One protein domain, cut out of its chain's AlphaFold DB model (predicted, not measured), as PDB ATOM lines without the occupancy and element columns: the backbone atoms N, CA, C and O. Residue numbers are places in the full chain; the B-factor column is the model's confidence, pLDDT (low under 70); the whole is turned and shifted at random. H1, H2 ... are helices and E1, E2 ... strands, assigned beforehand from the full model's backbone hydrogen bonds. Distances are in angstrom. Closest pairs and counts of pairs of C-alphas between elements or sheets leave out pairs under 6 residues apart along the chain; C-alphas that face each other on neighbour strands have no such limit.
ATOM      1  N   GLU A   3      13.354  21.634  72.175       90.81
ATOM      2  CA  GLU A   3      12.178  22.158  72.875       90.81
ATOM      3  C   GLU A   3      11.499  21.106  73.763       90.81
ATOM      4  O   GLU A   3      11.445  19.914  73.448       90.81
ATOM      5  N   VAL A   4      10.918  21.575  74.867       90.12
ATOM      6  CA  VAL A   4       9.985  20.800  75.691       90.12
ATOM      7  C   VAL A   4       8.580  21.026  75.132       90.12
ATOM      8  O   VAL A   4       8.026  22.112  75.275       90.12
ATOM      9  N   ARG A   5       7.986  20.016  74.487       91.94
ATOM     10  CA  ARG A   5       6.658  20.131  73.851       91.94
ATOM     11  C   ARG A   5       5.530  20.081  74.866       91.94
ATOM     12  O   ARG A   5       4.546  20.807  74.755       91.94
ATOM     13  N   ARG A   6       5.625  19.138  75.802       92.00
ATOM     14  CA  ARG A   6       4.565  18.858  76.770       92.00
ATOM     15  C   ARG A   6       5.153  18.244  78.023       92.00
ATOM     16  O   ARG A   6       6.053  17.416  77.940       92.00
ATOM     17  N   VAL A   7       4.602  18.628  79.166       94.19
ATOM     18  CA  VAL A   7       4.934  18.054  80.467       94.19
ATOM     19  C   VAL A   7       3.640  17.666  81.160       94.19
ATOM     20  O   VAL A   7       2.679  18.434  81.167       94.19
ATOM     21  N   PHE A   8       3.627  16.480  81.744       94.19
ATOM     22  CA  PHE A   8       2.520  15.928  82.498       94.19
ATOM     23  C   PHE A   8       2.999  15.624  83.904       94.19
ATOM     24  O   PHE A   8       4.077  15.068  84.081       94.19
ATOM     25  N   ARG A   9       2.194  15.968  84.904       95.44
ATOM     26  CA  ARG A   9       2.424  15.510  86.272       95.44
ATOM     27  C   ARG A   9       1.686  14.190  86.469       95.44
ATOM     28  O   ARG A   9       0.495  14.112  86.169       95.44
ATOM     29  N   THR A  10       2.382  13.174  86.951       92.81
ATOM     30  CA  THR A  10       1.822  11.848  87.233       92.81
ATOM     31  C   THR A  10       1.204  11.805  88.635       92.81
ATOM     32  O   THR A  10       1.459  12.670  89.479       92.81
ATOM     33  N   GLN A  11       0.369  10.794  88.904       92.25
ATOM     34  CA  GLN A  11      -0.313  10.641  90.199       92.25
ATOM     35  C   GLN A  11       0.658  10.421  91.369       92.25
ATOM     36  O   GLN A  11       0.381  10.863  92.479       92.25
ATOM     37  N   ASP A  12       1.816   9.804  91.120       91.38
ATOM     38  CA  ASP A  12       2.885   9.608  92.111       91.38
ATOM     39  C   ASP A  12       3.745  10.869  92.333       91.38
ATOM     40  O   ASP A  12       4.778  10.817  92.999       91.38
ATOM     41  N   GLY A  13       3.327  12.016  91.787       90.38
ATOM     42  CA  GLY A  13       3.984  13.306  91.973       90.38
ATOM     43  C   GLY A  13       5.217  13.532  91.096       90.38
ATOM     44  O   GLY A  13       5.854  14.576  91.243       90.38
ATOM     45  N   LYS A  14       5.534  12.603  90.189       93.62
ATOM     46  CA  LYS A  14       6.613  12.734  89.201       93.62
ATOM     47  C   LYS A  14       6.130  13.456  87.941       93.62
ATOM     48  O   LYS A  14       4.999  13.947  87.866       93.62
ATOM     49  N   TYR A  15       7.022  13.559  86.961       93.62
ATOM     50  CA  TYR A  15       6.753  14.209  85.689       93.62
ATOM     51  C   TYR A  15       7.111  13.308  84.510       93.62
ATOM     52  O   TYR A  15       8.188  12.717  84.471       93.62
ATOM     53  N   ASP A  16       6.238  13.294  83.513       93.94
ATOM     54  CA  ASP A  16       6.524  12.755  82.191       93.94
ATOM     55  C   ASP A  16       6.621  13.919  81.207       93.94
ATOM     56  O   ASP A  16       5.873  14.897  81.306       93.94
ATOM     57  N   ALA A  17       7.537  13.848  80.251       93.06
ATOM     58  CA  ALA A  17       7.741  14.918  79.289       93.06
ATOM     59  C   ALA A  17       7.987  14.398  77.883       93.06
ATOM     60  O   ALA A  17       8.775  13.481  77.668       93.06
ATOM     61  N   LEU A  18       7.329  15.053  76.929       92.62
ATOM     62  CA  LEU A  18       7.599  14.927  75.508       92.62
ATOM     63  C   LEU A  18       8.493  16.089  75.084       92.62
ATOM     64  O   LEU A  18       8.138  17.262  75.231       92.62
ATOM     65  N   LEU A  19       9.636  15.742  74.524       91.50
ATOM     66  CA  LEU A  19      10.653  16.642  74.020       91.50
ATOM     67  C   LEU A  19      10.776  16.471  72.511       91.50
ATOM     68  O   LEU A  19      10.480  15.409  71.965       91.50
ATOM     69  N   CYS A  20      11.243  17.517  71.848       92.25
ATOM     70  CA  CYS A  20      11.549  17.500  70.430       92.25
ATOM     71  C   CYS A  20      12.905  18.165  70.212       92.25
ATOM     72  O   CYS A  20      13.172  19.235  70.758       92.25
ATOM     73  N   PHE A  21      13.778  17.542  69.430       92.00
ATOM     74  CA  PHE A  21      15.057  18.145  69.075       92.00
ATOM     75  C   PHE A  21      15.526  17.737  67.683       92.00
ATOM     76  O   PHE A  21      15.027  16.787  67.085       92.00
ATOM     77  N   THR A  22      16.492  18.485  67.156       91.81
ATOM     78  CA  THR A  22      17.107  18.239  65.851       91.81
ATOM     79  C   THR A  22      18.560  17.825  66.021       91.81
ATOM     80  O   THR A  22      19.324  18.547  66.661       91.81
ATOM     81  N   LEU A  23      18.941  16.715  65.394       89.81
ATOM     82  CA  LEU A  23      20.305  16.200  65.338       89.81
ATOM     83  C   LEU A  23      20.638  15.839  63.886       89.81
ATOM     84  O   LEU A  23      19.851  15.164  63.228       89.81
ATOM     85  N   GLY A  24      21.770  16.317  63.358       88.06
ATOM     86  CA  GLY A  24      22.172  16.028  61.972       88.06
ATOM     87  C   GLY A  24      21.130  16.419  60.910       88.06
ATOM     88  O   GLY A  24      20.990  15.730  59.908       88.06
ATOM     89  N   GLY A  25      20.346  17.475  61.154       89.19
ATOM     90  CA  GLY A  25      19.259  17.912  60.264       89.19
ATOM     91  C   GLY A  25      17.959  17.104  60.368       89.19
ATOM     92  O   GLY A  25      16.959  17.509  59.785       89.19
ATOM     93  N   ARG A  26      17.932  16.015  61.146       91.31
ATOM     94  CA  ARG A  26      16.740  15.185  61.381       91.31
ATOM     95  C   ARG A  26      16.092  15.527  62.716       91.31
ATOM     96  O   ARG A  26      16.783  15.887  63.671       91.31
ATOM     97  N   ARG A  27      14.763  15.446  62.788       92.94
ATOM     98  CA  ARG A  27      13.990  15.719  64.006       92.94
ATOM     99  C   ARG A  27      13.672  14.420  64.742       92.94
ATOM    100  O   ARG A  27      13.330  13.420  64.119       92.94
ATOM    101  N   TYR A  28      13.749  14.473  66.065       92.81
ATOM    102  CA  TYR A  28      13.468  13.363  66.963       92.81
ATOM    103  C   TYR A  28      12.514  13.805  68.064       92.81
ATOM    104  O   TYR A  28      12.616  14.921  68.583       92.81
ATOM    105  N   TYR A  29      11.624  12.897  68.444       92.50
ATOM    106  CA  TYR A  29      10.777  13.007  69.618       92.50
ATOM    107  C   TYR A  29      11.354  12.138  70.723       92.50
ATOM    108  O   TYR A  29      11.683  10.974  70.500       92.50
ATOM    109  N   ALA A  30      11.470  12.707  71.918       90.69
ATOM    110  CA  ALA A  30      11.936  11.993  73.091       90.69
ATOM    111  C   ALA A  30      10.892  12.026  74.201       90.69
ATOM    112  O   ALA A  30      10.406  13.095  74.561       90.69
ATOM    113  N   VAL A  31      10.564  10.868  74.763       91.50
ATOM    114  CA  VAL A  31       9.677  10.753  75.918       91.50
ATOM    115  C   VAL A  31      10.504  10.364  77.127       91.50
ATOM    116  O   VAL A  31      11.099   9.288  77.158       91.50
ATOM    117  N   PHE A  32      10.512  11.240  78.122       91.75
ATOM    118  CA  PHE A  32      11.027  10.947  79.448       91.75
ATOM    119  C   PHE A  32       9.879  10.641  80.392       91.75
ATOM    120  O   PHE A  32       8.939  11.428  80.469       91.75
ATOM    121  N   THR A  33       9.972   9.546  81.140       91.94
ATOM    122  CA  THR A  33       8.981   9.210  82.167       91.94
ATOM    123  C   THR A  33       9.594   9.139  83.556       91.94
ATOM    124  O   THR A  33      10.767   8.793  83.706       91.94
ATOM    125  N   GLY A  34       8.808   9.463  84.583       91.75
ATOM    126  CA  GLY A  34       9.222   9.335  85.982       91.75
ATOM    127  C   GLY A  34      10.274  10.353  86.437       91.75
ATOM    128  O   GLY A  34      11.048  10.079  87.354       91.75
ATOM    129  N   LEU A  35      10.318  11.535  85.827       92.06
ATOM    130  CA  LEU A  35      11.227  12.607  86.219       92.06
ATOM    131  C   LEU A  35      10.893  13.123  87.624       92.06
ATOM    132  O   LEU A  35       9.746  13.435  87.937       92.06
ATOM    133  N   ALA A  36      11.918  13.278  88.463       90.81
ATOM    134  CA  ALA A  36      11.765  13.773  89.834       90.81
ATOM    135  C   ALA A  36      11.450  15.281  89.921       90.81
ATOM    136  O   ALA A  36      11.093  15.778  90.986       90.81
ATOM    137  N   ARG A  37      11.632  16.024  88.824       92.69
ATOM    138  CA  ARG A  37      11.430  17.476  88.740       92.69
ATOM    139  C   ARG A  37      10.773  17.837  87.417       92.69
ATOM    140  O   ARG A  37      10.895  17.096  86.443       92.69
ATOM    141  N   GLN A  38      10.119  18.996  87.384       94.50
ATOM    142  CA  GLN A  38       9.528  19.524  86.163       94.50
ATOM    143  C   GLN A  38      10.632  19.948  85.175       94.50
ATOM    144  O   GLN A  38      11.407  20.854  85.494       94.50
ATOM    145  N   PRO A  39      10.696  19.354  83.973       93.31
ATOM    146  CA  PRO A  39      11.623  19.795  82.942       93.31
ATOM    147  C   PRO A  39      11.187  21.136  82.353       93.31
ATOM    148  O   PRO A  39      10.002  21.357  82.085       93.31
ATOM    149  N   ARG A  40      12.154  22.027  82.139       94.19
ATOM    150  CA  ARG A  40      11.947  23.338  81.505       94.19
ATOM    151  C   ARG A  40      12.726  23.501  80.220       94.19
ATOM    152  O   ARG A  40      12.220  24.100  79.278       94.19
ATOM    153  N   GLU A  41      13.917  22.930  80.172       92.38
ATOM    154  CA  GLU A  41      14.787  22.991  79.010       92.38
ATOM    155  C   GLU A  41      15.410  21.614  78.770       92.38
ATOM    156  O   GLU A  41      15.606  20.823  79.697       92.38
ATOM    157  N   VAL A  42      15.708  21.326  77.507       91.06
ATOM    158  CA  VAL A  42      16.487  20.163  77.097       91.06
ATOM    159  C   VAL A  42      17.678  20.629  76.279       91.06
ATOM    160  O   VAL A  42      17.538  21.421  75.347       91.06
ATOM    161  N   LYS A  43      18.852  20.105  76.617       92.38
ATOM    162  CA  LYS A  43      20.089  20.317  75.874       92.38
ATOM    163  C   LYS A  43      20.513  19.012  75.233       92.38
ATOM    164  O   LYS A  43      20.403  17.946  75.829       92.38
ATOM    165  N   VAL A  44      20.988  19.111  74.000       92.00
ATOM    166  CA  VAL A  44      21.540  17.979  73.262       92.00
ATOM    167  C   VAL A  44      22.946  18.360  72.851       92.00
ATOM    168  O   VAL A  44      23.144  19.404  72.230       92.00
ATOM    169  N   VAL A  45      23.915  17.544  73.243       91.38
ATOM    170  CA  VAL A  45      25.337  17.795  73.017       91.38
ATOM    171  C   VAL A  45      25.940  16.580  72.332       91.38
ATOM    172  O   VAL A  45      25.839  15.462  72.836       91.38
ATOM    173  N   GLU A  46      26.583  16.792  71.189       88.94
ATOM    174  CA  GLU A  46      27.402  15.765  70.549       88.94
ATOM    175  C   GLU A  46      28.743  15.678  71.290       88.94
ATOM    176  O   GLU A  46      29.535  16.621  71.292       88.94
ATOM    177  N   ALA A  47      28.970  14.560  71.973       85.56
ATOM    178  CA  ALA A  47      30.224  14.240  72.638       85.56
ATOM    179  C   ALA A  47      31.162  13.465  71.695       85.56
ATOM    180  O   ALA A  47      30.769  12.942  70.651       85.56
ATOM    181  N   THR A  48      32.437  13.371  72.075       86.25
ATOM    182  CA  THR A  48      33.441  12.600  71.330       86.25
ATOM    183  C   THR A  48      33.078  11.115  71.264       86.25
ATOM    184  O   THR A  48      32.522  10.570  72.215       86.25
ATOM    185  N   GLY A  49      33.456  10.442  70.174       85.88
ATOM    186  CA  GLY A  49      33.270   8.993  70.033       85.88
ATOM    187  C   GLY A  49      31.862   8.571  69.613       85.88
ATOM    188  O   GLY A  49      31.452   7.462  69.922       85.88
ATOM    189  N   GLY A  50      31.114   9.449  68.933       89.12
ATOM    190  CA  GLY A  50      29.782   9.111  68.428       89.12
ATOM    191  C   GLY A  50      28.729   9.006  69.527       89.12
ATOM    192  O   GLY A  50      27.743   8.310  69.354       89.12
ATOM    193  N   VAL A  51      28.914   9.685  70.659       91.56
ATOM    194  CA  VAL A  51      27.933   9.702  71.748       91.56
ATOM    195  C   VAL A  51      27.167  11.017  71.713       91.56
ATOM    196  O   VAL A  51      27.752  12.091  71.666       91.56
ATOM    197  N   VAL A  52      25.846  10.947  71.786       92.00
ATOM    198  CA  VAL A  52      24.951  12.089  71.962       92.00
ATOM    199  C   VAL A  52      24.492  12.110  73.411       92.00
ATOM    200  O   VAL A  52      23.975  11.119  73.931       92.00
ATOM    201  N   ARG A  53      24.670  13.245  74.083       92.19
ATOM    202  CA  ARG A  53      24.167  13.464  75.434       92.19
ATOM    203  C   ARG A  53      22.894  14.294  75.384       92.19
ATOM    204  O   ARG A  53      22.893  15.381  74.818       92.19
ATOM    205  N   VAL A  54      21.834  13.785  76.003       91.44
ATOM    206  CA  VAL A  54      20.569  14.498  76.199       91.44
ATOM    207  C   VAL A  54      20.453  14.850  77.674       91.44
ATOM    208  O   VAL A  54      20.369  13.958  78.519       91.44
ATOM    209  N   GLU A  55      20.462  16.141  77.981       92.19
ATOM    210  CA  GLU A  55      20.360  16.678  79.336       92.19
ATOM    211  C   GLU A  55      19.030  17.396  79.521       92.19
ATOM    212  O   GLU A  55      18.583  18.143  78.652       92.19
ATOM    213  N   VAL A  56      18.409  17.193  80.679       92.00
ATOM    214  CA  VAL A  56      17.138  17.817  81.043       92.00
ATOM    215  C   VAL A  56      17.363  18.736  82.235       92.00
ATOM    216  O   VAL A  56      17.931  18.325  83.253       92.00
ATOM    217  N   LEU A  57      16.932  19.986  82.087       93.12
ATOM    218  CA  LEU A  57      17.202  21.074  83.015       93.12
ATOM    219  C   LEU A  57      15.909  21.551  83.683       93.12
ATOM    220  O   LEU A  57      14.832  21.553  83.074       93.12
ATOM    221  N   ASP A  58      16.024  21.939  84.953       93.50
ATOM    222  CA  ASP A  58      14.942  22.550  85.727       93.50
ATOM    223  C   ASP A  58      14.782  24.052  85.413       93.50
ATOM    224  O   ASP A  58      15.469  24.615  84.561       93.50
ATOM    225  N   GLU A  59      13.854  24.720  86.101       92.62
ATOM    226  CA  GLU A  59      13.595  26.162  85.937       92.62
ATOM    227  C   GLU A  59      14.761  27.071  86.323       92.62
ATOM    228  O   GLU A  59      14.789  28.232  85.926       92.62
ATOM    229  N   PHE A  60      15.740  26.541  87.051       94.56
ATOM    230  CA  PHE A  60      16.952  27.253  87.436       94.56
ATOM    231  C   PHE A  60      18.116  26.947  86.486       94.56
ATOM    232  O   PHE A  60      19.256  27.304  86.779       94.56
ATOM    233  N   GLY A  61      17.860  26.243  85.376       92.56
ATOM    234  CA  GLY A  61      18.892  25.821  84.434       92.56
ATOM    235  C   GLY A  61      19.818  24.737  84.992       92.56
ATOM    236  O   GLY A  61      20.922  24.550  84.477       92.56
ATOM    237  N   ARG A  62      19.415  24.015  86.047       93.00
ATOM    238  CA  ARG A  62      20.223  22.929  86.615       93.00
ATOM    239  C   ARG A  62      19.834  21.607  85.973       93.00
ATOM    240  O   ARG A  62      18.673  21.201  86.035       93.00
ATOM    241  N   GLY A  63      20.819  20.922  85.398       91.25
ATOM    242  CA  GLY A  63      20.652  19.564  84.888       91.25
ATOM    243  C   GLY A  63      20.322  18.596  86.023       91.25
ATOM    244  O   GLY A  63      21.019  18.564  87.036       91.25
ATOM    245  N   PHE A  64      19.254  17.816  85.868       90.94
ATOM    246  CA  PHE A  64      18.854  16.800  86.852       90.94
ATOM    247  C   PHE A  64      18.654  15.408  86.241       90.94
ATOM    248  O   PHE A  64      18.454  14.438  86.970       90.94
ATOM    249  N   LEU A  65      18.727  15.302  84.915       89.81
ATOM    250  CA  LEU A  65      18.819  14.044  84.193       89.81
ATOM    251  C   LEU A  65      19.789  14.221  83.021       89.81
ATOM    252  O   LEU A  65      19.779  15.253  82.353       89.81
ATOM    253  N   SER A  66      20.591  13.189  82.761       89.94
ATOM    254  CA  SER A  66      21.470  13.100  81.595       89.94
ATOM    255  C   SER A  66      21.492  11.663  81.075       89.94
ATOM    256  O   SER A  66      21.813  10.739  81.823       89.94
ATOM    257  N   CYS A  67      21.198  11.476  79.790       90.50
ATOM    258  CA  CYS A  67      21.347  10.202  79.086       90.50
ATOM    259  C   CYS A  67      22.464  10.315  78.052       90.50
ATOM    260  O   CYS A  67      22.475  11.256  77.261       90.50
ATOM    261  N   SER A  68      23.376   9.343  78.030       91.31
ATOM    262  CA  SER A  68      24.370   9.198  76.959       91.31
ATOM    263  C   SER A  68      23.914   8.092  76.016       91.31
ATOM    264  O   SER A  68      23.584   6.997  76.467       91.31
ATOM    265  N   ILE A  69      23.846   8.404  74.729       90.88
ATOM    266  CA  ILE A  69      23.196   7.579  73.713       90.88
ATOM    267  C   ILE A  69      24.143   7.487  72.531       90.88
ATOM    268  O   ILE A  69      24.621   8.506  72.044       90.88
ATOM    269  N   ASP A  70      24.435   6.279  72.077       91.75
ATOM    270  CA  ASP A  70      25.252   6.088  70.881       91.75
ATOM    271  C   ASP A  70      24.529   6.649  69.643       91.75
ATOM    272  O   ASP A  70      23.322   6.452  69.474       91.75
ATOM    273  N   ARG A  71      25.259   7.357  68.778       90.88
ATOM    274  CA  ARG A  71      24.748   7.990  67.558       90.88
ATOM    275  C   ARG A  71      24.067   6.977  66.641       90.88
ATOM    276  O   ARG A  71      23.078   7.345  66.008       90.88
ATOM    277  N   ARG A  72      24.509   5.713  66.634       90.38
ATOM    278  CA  ARG A  72      23.897   4.638  65.833       90.38
ATOM    279  C   ARG A  72      22.393   4.498  66.080       90.38
ATOM    280  O   ARG A  72      21.629   4.259  65.157       90.38
ATOM    281  N   TYR A  73      21.938   4.753  67.307       89.12
ATOM    282  CA  TYR A  73      20.525   4.649  67.659       89.12
ATOM    283  C   TYR A  73      19.665   5.762  67.042       89.12
ATOM    284  O   TYR A  73      18.470   5.589  66.812       89.12
ATOM    285  N   PHE A  74      20.266   6.912  66.730       88.50
ATOM    286  CA  PHE A  74      19.596   7.977  65.984       88.50
ATOM    287  C   PHE A  74      19.530   7.662  64.488       88.50
ATOM    288  O   PHE A  74      18.612   8.122  63.805       88.50
ATOM    289  N   GLU A  75      20.483   6.883  63.977       87.12
ATOM    290  CA  GLU A  75      20.486   6.389  62.598       87.12
ATOM    291  C   GLU A  75      19.411   5.312  62.407       87.12
ATOM    292  O   GLU A  75      18.652   5.392  61.442       87.12
ATOM    293  N   GLU A  76      19.272   4.400  63.377       87.69
ATOM    294  CA  GLU A  76      18.197   3.394  63.453       87.69
ATOM    295  C   GLU A  76      16.796   4.021  63.574       87.69
ATOM    296  O   GLU A  76      15.805   3.410  63.186       87.69
ATOM    297  N   GLY A  77      16.701   5.251  64.091       86.12
ATOM    298  CA  GLY A  77      15.449   6.006  64.185       86.12
ATOM    299  C   GLY A  77      14.572   5.646  65.386       86.12
ATOM    300  O   GLY A  77      13.568   6.320  65.614       86.12
ATOM    301  N   PHE A  78      14.956   4.657  66.195       86.50
ATOM    302  CA  PHE A  78      14.248   4.277  67.414       86.50
ATOM    303  C   PHE A  78      15.210   3.800  68.506       86.50
ATOM    304  O   PHE A  78      16.164   3.072  68.246       86.50
ATOM    305  N   PHE A  79      14.934   4.181  69.754       87.00
ATOM    306  CA  PHE A  79      15.725   3.788  70.914       87.00
ATOM    307  C   PHE A  79      14.910   3.830  72.201       87.00
ATOM    308  O   PHE A  79      14.074   4.711  72.396       87.00
ATOM    309  N   SER A  80      15.222   2.933  73.135       85.50
ATOM    310  CA  SER A  80      14.711   3.012  74.501       85.50
ATOM    311  C   SER A  80      15.791   2.638  75.505       85.50
ATOM    312  O   SER A  80      16.570   1.712  75.280       85.50
ATOM    313  N   SER A  81      15.854   3.363  76.618       84.50
ATOM    314  CA  SER A  81      16.786   3.062  77.701       84.50
ATOM    315  C   SER A  81      16.287   3.583  79.039       84.50
ATOM    316  O   SER A  81      15.559   4.572  79.122       84.50
ATOM    317  N   ARG A  82      16.708   2.923  80.117       83.31
ATOM    318  CA  ARG A  82      16.518   3.430  81.477       83.31
ATOM    319  C   ARG A  82      17.649   4.404  81.797       83.31
ATOM    320  O   ARG A  82      18.816   4.033  81.726       83.31
ATOM    321  N   CYS A  83      17.309   5.620  82.207       79.19
ATOM    322  CA  CYS A  83      18.270   6.624  82.656       79.19
ATOM    323  C   CYS A  83      17.864   7.085  84.043       79.19
ATOM    324  O   CYS A  83      16.785   7.630  84.164       79.19
ATOM    325  N   ALA A  84      18.680   6.954  85.085       75.25
ATOM    326  CA  ALA A  84      18.276   7.464  86.397       75.25
ATOM    327  C   ALA A  84      17.977   8.985  86.339       75.25
ATOM    328  O   ALA A  84      18.829   9.728  85.841       75.25
ATOM    329  N   PRO A  85      16.820   9.485  86.838       67.38
ATOM    330  CA  PRO A  85      15.730   8.792  87.560       67.38
ATOM    331  C   PRO A  85      14.502   8.286  86.745       67.38
ATOM    332  O   PRO A  85      13.479   7.984  87.347       67.38
ATOM    333  N   GLY A  86      14.555   8.172  85.420       82.31
ATOM    334  CA  GLY A  86      13.441   7.785  84.543       82.31
ATOM    335  C   GLY A  86      13.732   6.769  83.420       82.31
ATOM    336  O   GLY A  86      14.699   6.004  83.431       82.31
ATOM    337  N   VAL A  87      12.852   6.752  82.418       85.19
ATOM    338  CA  VAL A  87      13.038   6.018  81.152       85.19
ATOM    339  C   VAL A  87      13.004   7.013  80.005       85.19
ATOM    340  O   VAL A  87      12.169   7.913  80.008       85.19
ATOM    341  N   LEU A  88      13.908   6.848  79.045       88.19
ATOM    342  CA  LEU A  88      13.973   7.615  77.812       88.19
ATOM    343  C   LEU A  88      13.574   6.736  76.630       88.19
ATOM    344  O   LEU A  88      14.164   5.680  76.412       88.19
ATOM    345  N   TRP A  89      12.636   7.229  75.834       91.56
ATOM    346  CA  TRP A  89      12.311   6.719  74.508       91.56
ATOM    347  C   TRP A  89      12.658   7.783  73.484       91.56
ATOM    348  O   TRP A  89      12.265   8.927  73.676       91.56
ATOM    349  N   ILE A  90      13.362   7.432  72.414       90.44
ATOM    350  CA  ILE A  90      13.614   8.315  71.275       90.44
ATOM    351  C   ILE A  90      13.033   7.660  70.035       90.44
ATOM    352  O   ILE A  90      13.236   6.474  69.797       90.44
ATOM    353  N   VAL A  91      12.337   8.453  69.237       92.19
ATOM    354  CA  VAL A  91      11.810   8.049  67.941       92.19
ATOM    355  C   VAL A  91      12.028   9.188  66.953       92.19
ATOM    356  O   VAL A  91      11.842  10.357  67.298       92.19
ATOM    357  N   SER A  92      12.479   8.888  65.738       92.81
ATOM    358  CA  SER A  92      12.602   9.901  64.694       92.81
ATOM    359  C   SER A  92      11.217  10.399  64.276       92.81
ATOM    360  O   SER A  92      10.206   9.728  64.489       92.81
ATOM    361  N   GLU A  93      11.140  11.596  63.701       90.94
ATOM    362  CA  GLU A  93       9.865  12.129  63.218       90.94
ATOM    363  C   GLU A  93       9.223  11.218  62.165       90.94
ATOM    364  O   GLU A  93       8.012  11.023  62.193       90.94
ATOM    365  N   GLU A  94      10.018  10.604  61.289       90.12
ATOM    366  CA  GLU A  94       9.526   9.679  60.268       90.12
ATOM    367  C   GLU A  94       8.862   8.441  60.891       90.12
ATOM    368  O   GLU A  94       7.747   8.088  60.505       90.12
ATOM    369  N   GLU A  95       9.499   7.819  61.888       87.44
ATOM    370  CA  GLU A  95       8.931   6.669  62.602       87.44
ATOM    371  C   GLU A  95       7.700   7.076  63.425       87.44
ATOM    372  O   GLU A  95       6.667   6.405  63.387       87.44
ATOM    373  N   PHE A  96       7.751   8.227  64.104       84.25
ATOM    374  CA  PHE A  96       6.608   8.759  64.849       84.25
ATOM    375  C   PHE A  96       5.385   8.968  63.945       84.25
ATOM    376  O   PHE A  96       4.274   8.565  64.293       84.25
ATOM    377  N   LEU A  97       5.583   9.575  62.770       83.56
ATOM    378  CA  LEU A  97       4.518   9.822  61.801       83.56
ATOM    379  C   LEU A  97       4.007   8.528  61.160       83.56
ATOM    380  O   LEU A  97       2.797   8.395  60.989       83.56
ATOM    381  N   ARG A  98       4.886   7.559  60.862       82.00
ATOM    382  CA  ARG A  98       4.484   6.239  60.347       82.00
ATOM    383  C   ARG A  98       3.519   5.547  61.307       82.00
ATOM    384  O   ARG A  98       2.458   5.096  60.887       82.00
ATOM    385  N   HIS A  99       3.847   5.515  62.597       71.38
ATOM    386  CA  HIS A  99       3.007   4.860  63.601       71.38
ATOM    387  C   HIS A  99       1.748   5.654  63.957       71.38
ATOM    388  O   HIS A  99       0.710   5.055  64.238       71.38
ATOM    389  N   ARG A 100       1.795   6.990  63.900       64.56
ATOM    390  CA  ARG A 100       0.590   7.814  64.040       64.56
ATOM    391  C   ARG A 100      -0.385   7.574  62.882       64.56
ATOM    392  O   ARG A 100      -1.575   7.427  63.136       64.56
ATOM    393  N   GLY A 101       0.125   7.455  61.655       55.81
ATOM    394  CA  GLY A 101      -0.673   7.071  60.489       55.81
ATOM    395  C   GLY A 101      -1.318   5.690  60.641       55.81
ATOM    396  O   GLY A 101      -2.474   5.525  60.273       55.81
ATOM    397  N   CYS A 102      -0.628   4.722  61.258       51.72
ATOM    398  CA  CYS A 102      -1.216   3.417  61.589       51.72
ATOM    399  C   CYS A 102      -2.339   3.522  62.634       51.72
ATOM    400  O   CYS A 102      -3.405   2.958  62.431       51.72
ATOM    401  N   ALA A 103      -2.135   4.277  63.720       52.69
ATOM    402  CA  ALA A 103      -3.142   4.444  64.772       52.69
ATOM    403  C   ALA A 103      -4.382   5.239  64.312       52.69
ATOM    404  O   ALA A 103      -5.473   5.059  64.852       52.69
ATOM    405  N   GLU A 104      -4.217   6.142  63.342       51.31
ATOM    406  CA  GLU A 104      -5.325   6.854  62.696       51.31
ATOM    407  C   GLU A 104      -6.047   5.940  61.682       51.31
ATOM    408  O   GLU A 104      -7.273   5.883  61.708       51.31
ATOM    409  N   ALA A 105      -5.324   5.128  60.898       47.47
ATOM    410  CA  ALA A 105      -5.913   4.152  59.971       47.47
ATOM    411  C   ALA A 105      -6.682   3.011  60.674       47.47
ATOM    412  O   ALA A 105      -7.722   2.584  60.184       47.47
ATOM    413  N   GLU A 106      -6.227   2.549  61.844       47.66
ATOM    414  CA  GLU A 106      -6.934   1.546  62.665       47.66
ATOM    415  C   GLU A 106      -8.230   2.075  63.302       47.66
ATOM    416  O   GLU A 106      -9.049   1.293  63.777       47.66
ATOM    417  N   ARG A 107      -8.432   3.399  63.340       50.09
ATOM    418  CA  ARG A 107      -9.670   4.021  63.840       50.09
ATOM    419  C   ARG A 107     -10.718   4.247  62.755       50.09
ATOM    420  O   ARG A 107     -11.875   4.491  63.092       50.09
TER     421      ARG A 107
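Overview. This is residues 3 to 107 of the 109 residues of an uncharacterized protein of Desulfurococcaceae archaeon (UniProt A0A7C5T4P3). Two twisted sheets lie face to face as a sandwich, five strands in one and three in the other, with their strands crossed. Their edges come close at E1 and E4 and again at E6 and E7; the short H1 lies in the link between E6 and E7, and the end of H2 sticks out as an arm. The 105 printed residues hold eight named strands and two named helices, in the order E1 E2 E3 E4 E5 E6 H1 E7 E8 H2, class mixed. The sheets run E1 E2 E3 E8 E7 and E4 E5 E6, both antiparallel. The whole is compact, with a radius of gyration of the C-alphas of 14.0 A, and flat, spanning 40 by 39 by 21 A.

Along the chain. E1, residues 3 to 9, begins at C-alpha 3 (12.178, 22.158, 72.875). E2, residues 15 to 23, is 24.5 A long, and E3, residues 26 to 35, is 25.6 A. E4, residues 41 to 47, E5, residues 51 to 57, and E6, residues 63 to 70, follow; E6 is 20.0 A long. H1 is residues 72 to 76 and E7 residues 78 to 83. E8, residues 86 to 92, is 20.0 A long. H2, residues 93 to 105, is 18.0 A long and ends at C-alpha 105 (-5.913, 4.152, 59.971).

Arrangement. E1 E2 E3 is a meander, each strand the antiparallel neighbour of the one before; N 5 and O 18 are 2.9 A apart, N 19 and O 30 2.8 A. E3 and E8 pair through N 31 and O 89, 2.8 A, and the hairpin E7 and E8 through N 81 and O 88, 2.9 A. The second meander, E4 E5 E6, has N 43 and O 55 at 2.8 A and N 54 and O 67 at 2.9 A. In the sandwich the facing parts are 10.3 A centre to centre, the strands at 51 degrees. The closest C-alphas of E1 and E4 are those of Val 4 and Glu 41, 6.2 A; of E6 and E7, those of Cys 67 and Cys 83, 5.9 A. H1 is on the larger sheet, over none of its strands at a height of 6.9 A, and only grazes the smaller one. H2 is on the larger sheet and stands up from it, over E8 and E7; its closest C-alphas to E3 are those of Glu 93 and Tyr 28, 5.3 A. In H1 and H2 every O i to N i+4 pair is within hydrogen-bond range.

Size, cuts and confidence. The C-alphas farthest apart, of Thr 48 and Arg 107, are 44.6 A from each other. Residues 97 to 107, of which 97 to 105 belong to H2, stand free. The printed part has no cut, and its links are tight. Its mean pLDDT is 87.0; residues 85 and 100 to 107 are under 70.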